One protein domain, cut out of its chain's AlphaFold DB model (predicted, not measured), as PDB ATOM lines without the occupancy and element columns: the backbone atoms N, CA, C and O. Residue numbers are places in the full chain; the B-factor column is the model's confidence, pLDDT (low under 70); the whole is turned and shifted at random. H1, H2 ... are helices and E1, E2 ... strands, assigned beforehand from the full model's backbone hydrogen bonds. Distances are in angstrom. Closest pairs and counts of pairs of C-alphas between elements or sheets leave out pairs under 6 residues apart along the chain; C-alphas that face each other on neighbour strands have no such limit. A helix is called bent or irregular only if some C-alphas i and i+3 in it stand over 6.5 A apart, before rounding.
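This is residues 345 to 393 of the 438 residues of an uncharacterized protein of Terfezia boudieri ATCC MYA-4762 (UniProt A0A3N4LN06). One long helix, H2, makes one side of an open frame; strand E1, short helix H1 and the loop of residues 357 to 364 make another side, and at the last end of H2 the chain turns off through residues 377 to 387, which stick out, into H3, a third side set apart from the other elements. The loop runs back from the end of H1 to the start of H2, and no helix touches another. The printed part has 49 residues with one named strand and three named helices, in the order E1, H1, H2, H3, and its class is mostly helix. The whole is compact, with a radius of gyration of the C-alphas of 11.0 A, and the C-alphas span 28 by 22 by 20 A.

H2, the longest helix, has 14 residues, 365 to 378, and measures 20.1 A from first to last C-alpha. It begins at C-alpha 365 at (-1.142, 6.172, 40.769) and ends at C-alpha 378 at (18.449, 4.985, 44.948), with x rising along it. H1 holds residues 351 to 356 and is 8.7 A long. E1, residues 348 to 350, comes before it and is 7.0 A long. H3 holds residues 385 to 393, is 12.5 A long, and ends at C-alpha 393 at (13.373, -3.098, 21.532).

H2 and H1 are apart, but only just, with their closest C-alphas 8.0 A from each other. E1 and H2 are near each other, with no pair of C-alphas within 8 A but 5 pairs within 10 A. E1 and H1 follow each other with no residue between them and meet only through their link, which is tight. E1 pairs with no named strand. H3 is apart from H2, from H1 and from E1. In H1, H2 and H3 every O i to N i+4 pair of the backbone is within hydrogen-bond range. No helix is bent or irregular.

The two C-alphas farthest apart in the domain are those of His 362 and Ser 381, at 28.5 A, and the first and last printed C-alphas, of Asp 345 and Ser 393, are 24.0 A apart. The printed part has no cut. The link from H1 to H2, 8 residues, and the link from H2 to H3, 6 residues, are short but not tight, and no link is long. Residues 377 to 387, of which 385 to 387 belong to H3, stand free; the body without them spans 28 by 19 by 16 A. The mean pLDDT of the printed part is 78.8. Residues 380 to 393 are under 70, and the mean pLDDT of H3 is 49, against 89 for H2.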
ATOM      1  N   ASP A 345       4.225  14.329  36.641       75.50
ATOM      2  CA  ASP A 345       5.642  14.014  36.408       75.50
ATOM      3  C   ASP A 345       5.812  12.761  35.526       75.50
ATOM      4  O   ASP A 345       6.828  12.608  34.845       75.50
ATOM      5  N   MET A 346       4.839  11.843  35.574       83.19
ATOM      6  CA  MET A 346       4.830  10.575  34.843       83.19
ATOM      7  C   MET A 346       3.399  10.227  34.423       83.19
ATOM      8  O   MET A 346       2.623   9.697  35.221       83.19
ATOM      9  N   ASP A 347       3.082  10.490  33.153       88.00
ATOM     10  CA  ASP A 347       1.755  10.222  32.590       88.00
ATOM     11  C   ASP A 347       1.484   8.723  32.425       88.00
ATOM     12  O   ASP A 347       0.370   8.249  32.661       88.00
ATOM     13  N   SER A 348       2.518   7.966  32.056       92.12
ATOM     14  CA  SER A 348       2.494   6.510  31.966       92.12
ATOM     15  C   SER A 348       3.829   5.895  32.374       92.12
ATOM     16  O   SER A 348       4.864   6.565  32.430       92.12
ATOM     17  N   VAL A 349       3.803   4.597  32.657       91.94
ATOM     18  CA  VAL A 349       4.974   3.803  33.030       91.94
ATOM     19  C   VAL A 349       4.907   2.428  32.376       91.94
ATOM     20  O   VAL A 349       3.828   1.865  32.218       91.94
ATOM     21  N   LEU A 350       6.059   1.886  31.988       91.81
ATOM     22  CA  LEU A 350       6.154   0.533  31.442       91.81
ATOM     23  C   LEU A 350       5.873  -0.495  32.542       91.81
ATOM     24  O   LEU A 350       6.412  -0.390  33.644       91.81
ATOM     25  N   VAL A 351       5.035  -1.486  32.248       91.56
ATOM     26  CA  VAL A 351       4.631  -2.519  33.215       91.56
ATOM     27  C   VAL A 351       5.849  -3.302  33.705       91.56
ATOM     28  O   VAL A 351       6.042  -3.421  34.910       91.56
ATOM     29  N   ALA A 352       6.750  -3.694  32.803       89.50
ATOM     30  CA  ALA A 352       8.000  -4.361  33.174       89.50
ATOM     31  C   ALA A 352       8.882  -3.513  34.119       89.50
ATOM     32  O   ALA A 352       9.592  -4.051  34.970       89.50
ATOM     33  N   PHE A 353       8.811  -2.178  34.038       88.81
ATOM     34  CA  PHE A 353       9.524  -1.308  34.975       88.81
ATOM     35  C   PHE A 353       8.890  -1.318  36.374       88.81
ATOM     36  O   PHE A 353       9.615  -1.294  37.368       88.81
ATOM     37  N   LEU A 354       7.556  -1.395  36.466       92.31
ATOM     38  CA  LEU A 354       6.854  -1.570  37.742       92.31
ATOM     39  C   LEU A 354       7.236  -2.892  38.410       92.31
ATOM     40  O   LEU A 354       7.551  -2.905  39.600       92.31
ATOM     41  N   GLU A 355       7.261  -3.977  37.637       91.44
ATOM     42  CA  GLU A 355       7.651  -5.306  38.112       91.44
ATOM     43  C   GLU A 355       9.091  -5.315  38.627       91.44
ATOM     44  O   GLU A 355       9.357  -5.782  39.736       91.44
ATOM     45  N   HIS A 356      10.016  -4.725  37.865       89.88
ATOM     46  CA  HIS A 356      11.421  -4.630  38.247       89.88
ATOM     47  C   HIS A 356      11.635  -3.784  39.513       89.88
ATOM     48  O   HIS A 356      12.431  -4.146  40.378       89.88
ATOM     49  N   ALA A 357      10.890  -2.684  39.657       90.31
ATOM     50  CA  ALA A 357      10.909  -1.851  40.857       90.31
ATOM     51  C   ALA A 357      10.156  -2.480  42.051       90.31
ATOM     52  O   ALA A 357      10.126  -1.893  43.134       90.31
ATOM     53  N   GLY A 358       9.540  -3.657  41.878       93.31
ATOM     54  CA  GLY A 358       8.774  -4.345  42.916       93.31
ATOM     55  C   GLY A 358       7.495  -3.609  43.322       93.31
ATOM     56  O   GLY A 358       7.028  -3.779  44.449       93.31
ATOM     57  N   VAL A 359       6.941  -2.777  42.436       93.94
ATOM     58  CA  VAL A 359       5.717  -2.011  42.687       93.94
ATOM     59  C   VAL A 359       4.502  -2.913  42.443       93.94
ATOM     60  O   VAL A 359       4.308  -3.372  41.317       93.94
ATOM     61  N   PRO A 360       3.651  -3.173  43.458       93.56
ATOM     62  CA  PRO A 360       2.470  -4.012  43.277       93.56
ATOM     63  C   PRO A 360       1.500  -3.441  42.239       93.56
ATOM     64  O   PRO A 360       1.268  -2.232  42.197       93.56
ATOM     65  N   GLU A 361       0.855  -4.319  41.471       87.31
ATOM     66  CA  GLU A 361      -0.060  -3.941  40.388       87.31
ATOM     67  C   GLU A 361      -1.167  -2.979  40.858       87.31
ATOM     68  O   GLU A 361      -1.414  -1.956  40.233       87.31
ATOM     69  N   HIS A 362      -1.791  -3.238  42.009       92.62
ATOM     70  CA  HIS A 362      -2.907  -2.436  42.534       92.62
ATOM     71  C   HIS A 362      -2.482  -1.194  43.337       92.62
ATOM     72  O   HIS A 362      -3.289  -0.621  44.073       92.62
ATOM     73  N   THR A 363      -1.221  -0.778  43.230       95.06
ATOM     74  CA  THR A 363      -0.733   0.445  43.879       95.06
ATOM     75  C   THR A 363      -1.412   1.671  43.255       95.06
ATOM     76  O   THR A 363      -1.412   1.770  42.031       95.06
ATOM     77  N   PRO A 364      -1.999   2.604  44.026       95.44
ATOM     78  CA  PRO A 364      -2.565   3.849  43.492       95.44
ATOM     79  C   PRO A 364      -1.552   4.692  42.705       95.44
ATOM     80  O   PRO A 364      -0.365   4.675  43.019       95.44
ATOM     81  N   ALA A 365      -2.010   5.432  41.690       92.94
ATOM     82  CA  ALA A 365      -1.142   6.172  40.769       92.94
ATOM     83  C   ALA A 365      -0.173   7.156  41.457       92.94
ATOM     84  O   ALA A 365       1.000   7.222  41.093       92.94
ATOM     85  N   ASP A 366      -0.630   7.893  42.469       92.06
ATOM     86  CA  ASP A 366       0.188   8.829  43.250       92.06
ATOM     87  C   ASP A 366       1.300   8.116  44.035       92.06
ATOM     88  O   ASP A 366       2.448   8.572  44.071       92.06
ATOM     89  N   GLU A 367       0.979   6.953  44.599       93.94
ATOM     90  CA  GLU A 367       1.933   6.093  45.292       93.94
ATOM     91  C   GLU A 367       2.924   5.440  44.321       93.94
ATOM     92  O   GLU A 367       4.119   5.422  44.611       93.94
ATOM     93  N   VAL A 368       2.479   4.989  43.140       93.06
ATOM     94  CA  VAL A 368       3.375   4.520  42.066       93.06
ATOM     95  C   VAL A 368       4.382   5.614  41.721       93.06
ATOM     96  O   VAL A 368       5.585   5.359  41.685       93.06
ATOM     97  N   GLN A 369       3.919   6.852  41.526       90.94
ATOM     98  CA  GLN A 369       4.817   7.961  41.211       90.94
ATOM     99  C   GLN A 369       5.838   8.221  42.324       90.94
ATOM    100  O   GLN A 369       7.000   8.506  42.030       90.94
ATOM    101  N   ARG A 370       5.434   8.114  43.596       92.06
ATOM    102  CA  ARG A 370       6.344   8.241  44.743       92.06
ATOM    103  C   ARG A 370       7.379   7.116  44.780       92.06
ATOM    104  O   ARG A 370       8.568   7.413  44.798       92.06
ATOM    105  N   LEU A 371       6.942   5.859  44.724       92.38
ATOM    106  CA  LEU A 371       7.827   4.691  44.789       92.38
ATOM    107  C   LEU A 371       8.850   4.681  43.652       92.38
ATOM    108  O   LEU A 371      10.015   4.360  43.869       92.38
ATOM    109  N   LEU A 372       8.443   5.075  42.445       90.06
ATOM    110  CA  LEU A 372       9.356   5.148  41.308       90.06
ATOM    111  C   LEU A 372      10.338   6.319  41.400       90.06
ATOM    112  O   LEU A 372      11.465   6.190  40.919       90.06
ATOM    113  N   ARG A 373       9.954   7.448  42.017       87.81
ATOM    114  CA  ARG A 373      10.906   8.526  42.333       87.81
ATOM    115  C   ARG A 373      11.965   8.029  43.313       87.81
ATOM    116  O   ARG A 373      13.148   8.118  42.996       87.81
ATOM    117  N   ASP A 374      11.546   7.403  44.411       88.81
ATOM    118  CA  ASP A 374      12.457   6.834  45.412       88.81
ATOM    119  C   ASP A 374      13.384   5.775  44.779       88.81
ATOM    120  O   ASP A 374      14.600   5.789  44.982       88.81
ATOM    121  N   TYR A 375      12.833   4.898  43.931       87.75
ATOM    122  CA  TYR A 375      13.598   3.882  43.204       87.75
ATOM    123  C   TYR A 375      14.658   4.492  42.274       87.75
ATOM    124  O   TYR A 375      15.795   4.016  42.236       87.75
ATOM    125  N   ARG A 376      14.313   5.553  41.533       83.81
ATOM    126  CA  ARG A 376      15.248   6.257  40.638       83.81
ATOM    127  C   ARG A 376      16.360   6.958  41.411       83.81
ATOM    128  O   ARG A 376      17.507   6.921  40.977       83.81
ATOM    129  N   GLU A 377      16.047   7.565  42.552       84.00
ATOM    130  CA  GLU A 377      17.044   8.225  43.403       84.00
ATOM    131  C   GLU A 377      18.043   7.223  43.999       84.00
ATOM    132  O   GLU A 377      19.245   7.497  44.037       84.00
ATOM    133  N   MET A 378      17.581   6.035  44.400       81.62
ATOM    134  CA  MET A 378      18.449   4.985  44.948       81.62
ATOM    135  C   MET A 378      19.338   4.317  43.889       81.62
ATOM    136  O   MET A 378      20.450   3.892  44.207       81.62
ATOM    137  N   ASN A 379      18.881   4.247  42.634       76.56
ATOM    138  CA  ASN A 379      19.559   3.529  41.547       76.56
ATOM    139  C   ASN A 379      20.219   4.447  40.499       76.56
ATOM    140  O   ASN A 379      20.621   3.985  39.433       76.56
ATOM    141  N   TYR A 380      20.395   5.735  40.816       60.12
ATOM    142  CA  TYR A 380      20.841   6.794  39.893       60.12
ATOM    143  C   TYR A 380      22.201   6.548  39.200       60.12
ATOM    144  O   TYR A 380      22.518   7.206  38.218       60.12
ATOM    145  N   SER A 381      23.025   5.611  39.693       55.56
ATOM    146  CA  SER A 381      24.333   5.266  39.095       55.56
ATOM    147  C   SER A 381      24.319   4.059  38.146       55.56
ATOM    148  O   SER A 381      25.326   3.803  37.491       55.56
ATOM    149  N   VAL A 382      23.203   3.326  38.071       55.59
ATOM    150  CA  VAL A 382      23.040   2.098  37.260       55.59
ATOM    151  C   VAL A 382      22.008   2.297  36.142       55.59
ATOM    152  O   VAL A 382      21.892   1.472  35.243       55.59
ATOM    153  N   TRP A 383      21.248   3.392  36.189       55.06
ATOM    154  CA  TRP A 383      20.072   3.595  35.353       55.06
ATOM    155  C   TRP A 383      20.347   4.598  34.227       55.06
ATOM    156  O   TRP A 383      20.343   5.807  34.459       55.06
ATOM    157  N   ASP A 384      20.553   4.088  33.011       57.00
ATOM    158  CA  ASP A 384      20.399   4.857  31.776       57.00
ATOM    159  C   ASP A 384      19.059   4.459  31.112       57.00
ATOM    160  O   ASP A 384      18.897   3.309  30.689       57.00
ATOM    161  N   PRO A 385      18.060   5.360  31.064       51.09
ATOM    162  CA  PRO A 385      16.779   5.081  30.420       51.09
ATOM    163  C   PRO A 385      16.898   4.782  28.920       51.09
ATOM    164  O   PRO A 385      16.007   4.121  28.387       51.09
ATOM    165  N   GLU A 386      17.963   5.231  28.244       51.59
ATOM    166  CA  GLU A 386      18.194   4.909  26.832       51.59
ATOM    167  C   GLU A 386      18.631   3.448  26.650       51.59
ATOM    168  O   GLU A 386      18.116   2.782  25.755       51.59
ATOM    169  N   ASP A 387      19.475   2.908  27.539       53.12
ATOM    170  CA  ASP A 387      19.934   1.506  27.493       53.12
ATOM    171  C   ASP A 387      18.786   0.508  27.709       53.12
ATOM    172  O   ASP A 387      18.739  -0.546  27.079       53.12
ATOM    173  N   TRP A 388      17.823   0.825  28.582       52.97
ATOM    174  CA  TRP A 388      16.696  -0.077  28.846       52.97
ATOM    175  C   TRP A 388      15.688  -0.102  27.691       52.97
ATOM    176  O   TRP A 388      15.217  -1.174  27.321       52.97
ATOM    177  N   ILE A 389      15.399   1.054  27.079       50.91
ATOM    178  CA  ILE A 389      14.552   1.132  25.877       50.91
ATOM    179  C   ILE A 389      15.219   0.394  24.705       50.91
ATOM    180  O   ILE A 389      14.528  -0.320  23.984       50.91
ATOM    181  N   ARG A 390      16.549   0.508  24.553       50.66
ATOM    182  CA  ARG A 390      17.314  -0.196  23.509       50.66
ATOM    183  C   ARG A 390      17.331  -1.713  23.693       50.66
ATOM    184  O   ARG A 390      17.146  -2.441  22.727       50.66
ATOM    185  N   ASN A 391      17.529  -2.181  24.925       45.91
ATOM    186  CA  ASN A 391      17.578  -3.615  25.216       45.91
ATOM    187  C   ASN A 391      16.193  -4.279  25.117       45.91
ATOM    188  O   ASN A 391      16.110  -5.420  24.679       45.91
ATOM    189  N   PHE A 392      15.104  -3.570  25.447       42.28
ATOM    190  CA  PHE A 392      13.744  -4.093  25.250       42.28
ATOM    191  C   PHE A 392      13.312  -4.099  23.775       42.28
ATOM    192  O   PHE A 392      12.661  -5.048  23.347       42.28
ATOM    193  N   SER A 393      13.699  -3.096  22.970       44.53
ATOM    194  CA  SER A 393      13.373  -3.098  21.532       44.53
ATOM    195  C   SER A 393      14.047  -4.239  20.764       44.53
ATOM    196  O   SER A 393      13.481  -4.724  19.793       44.53
TER     197      SER A 393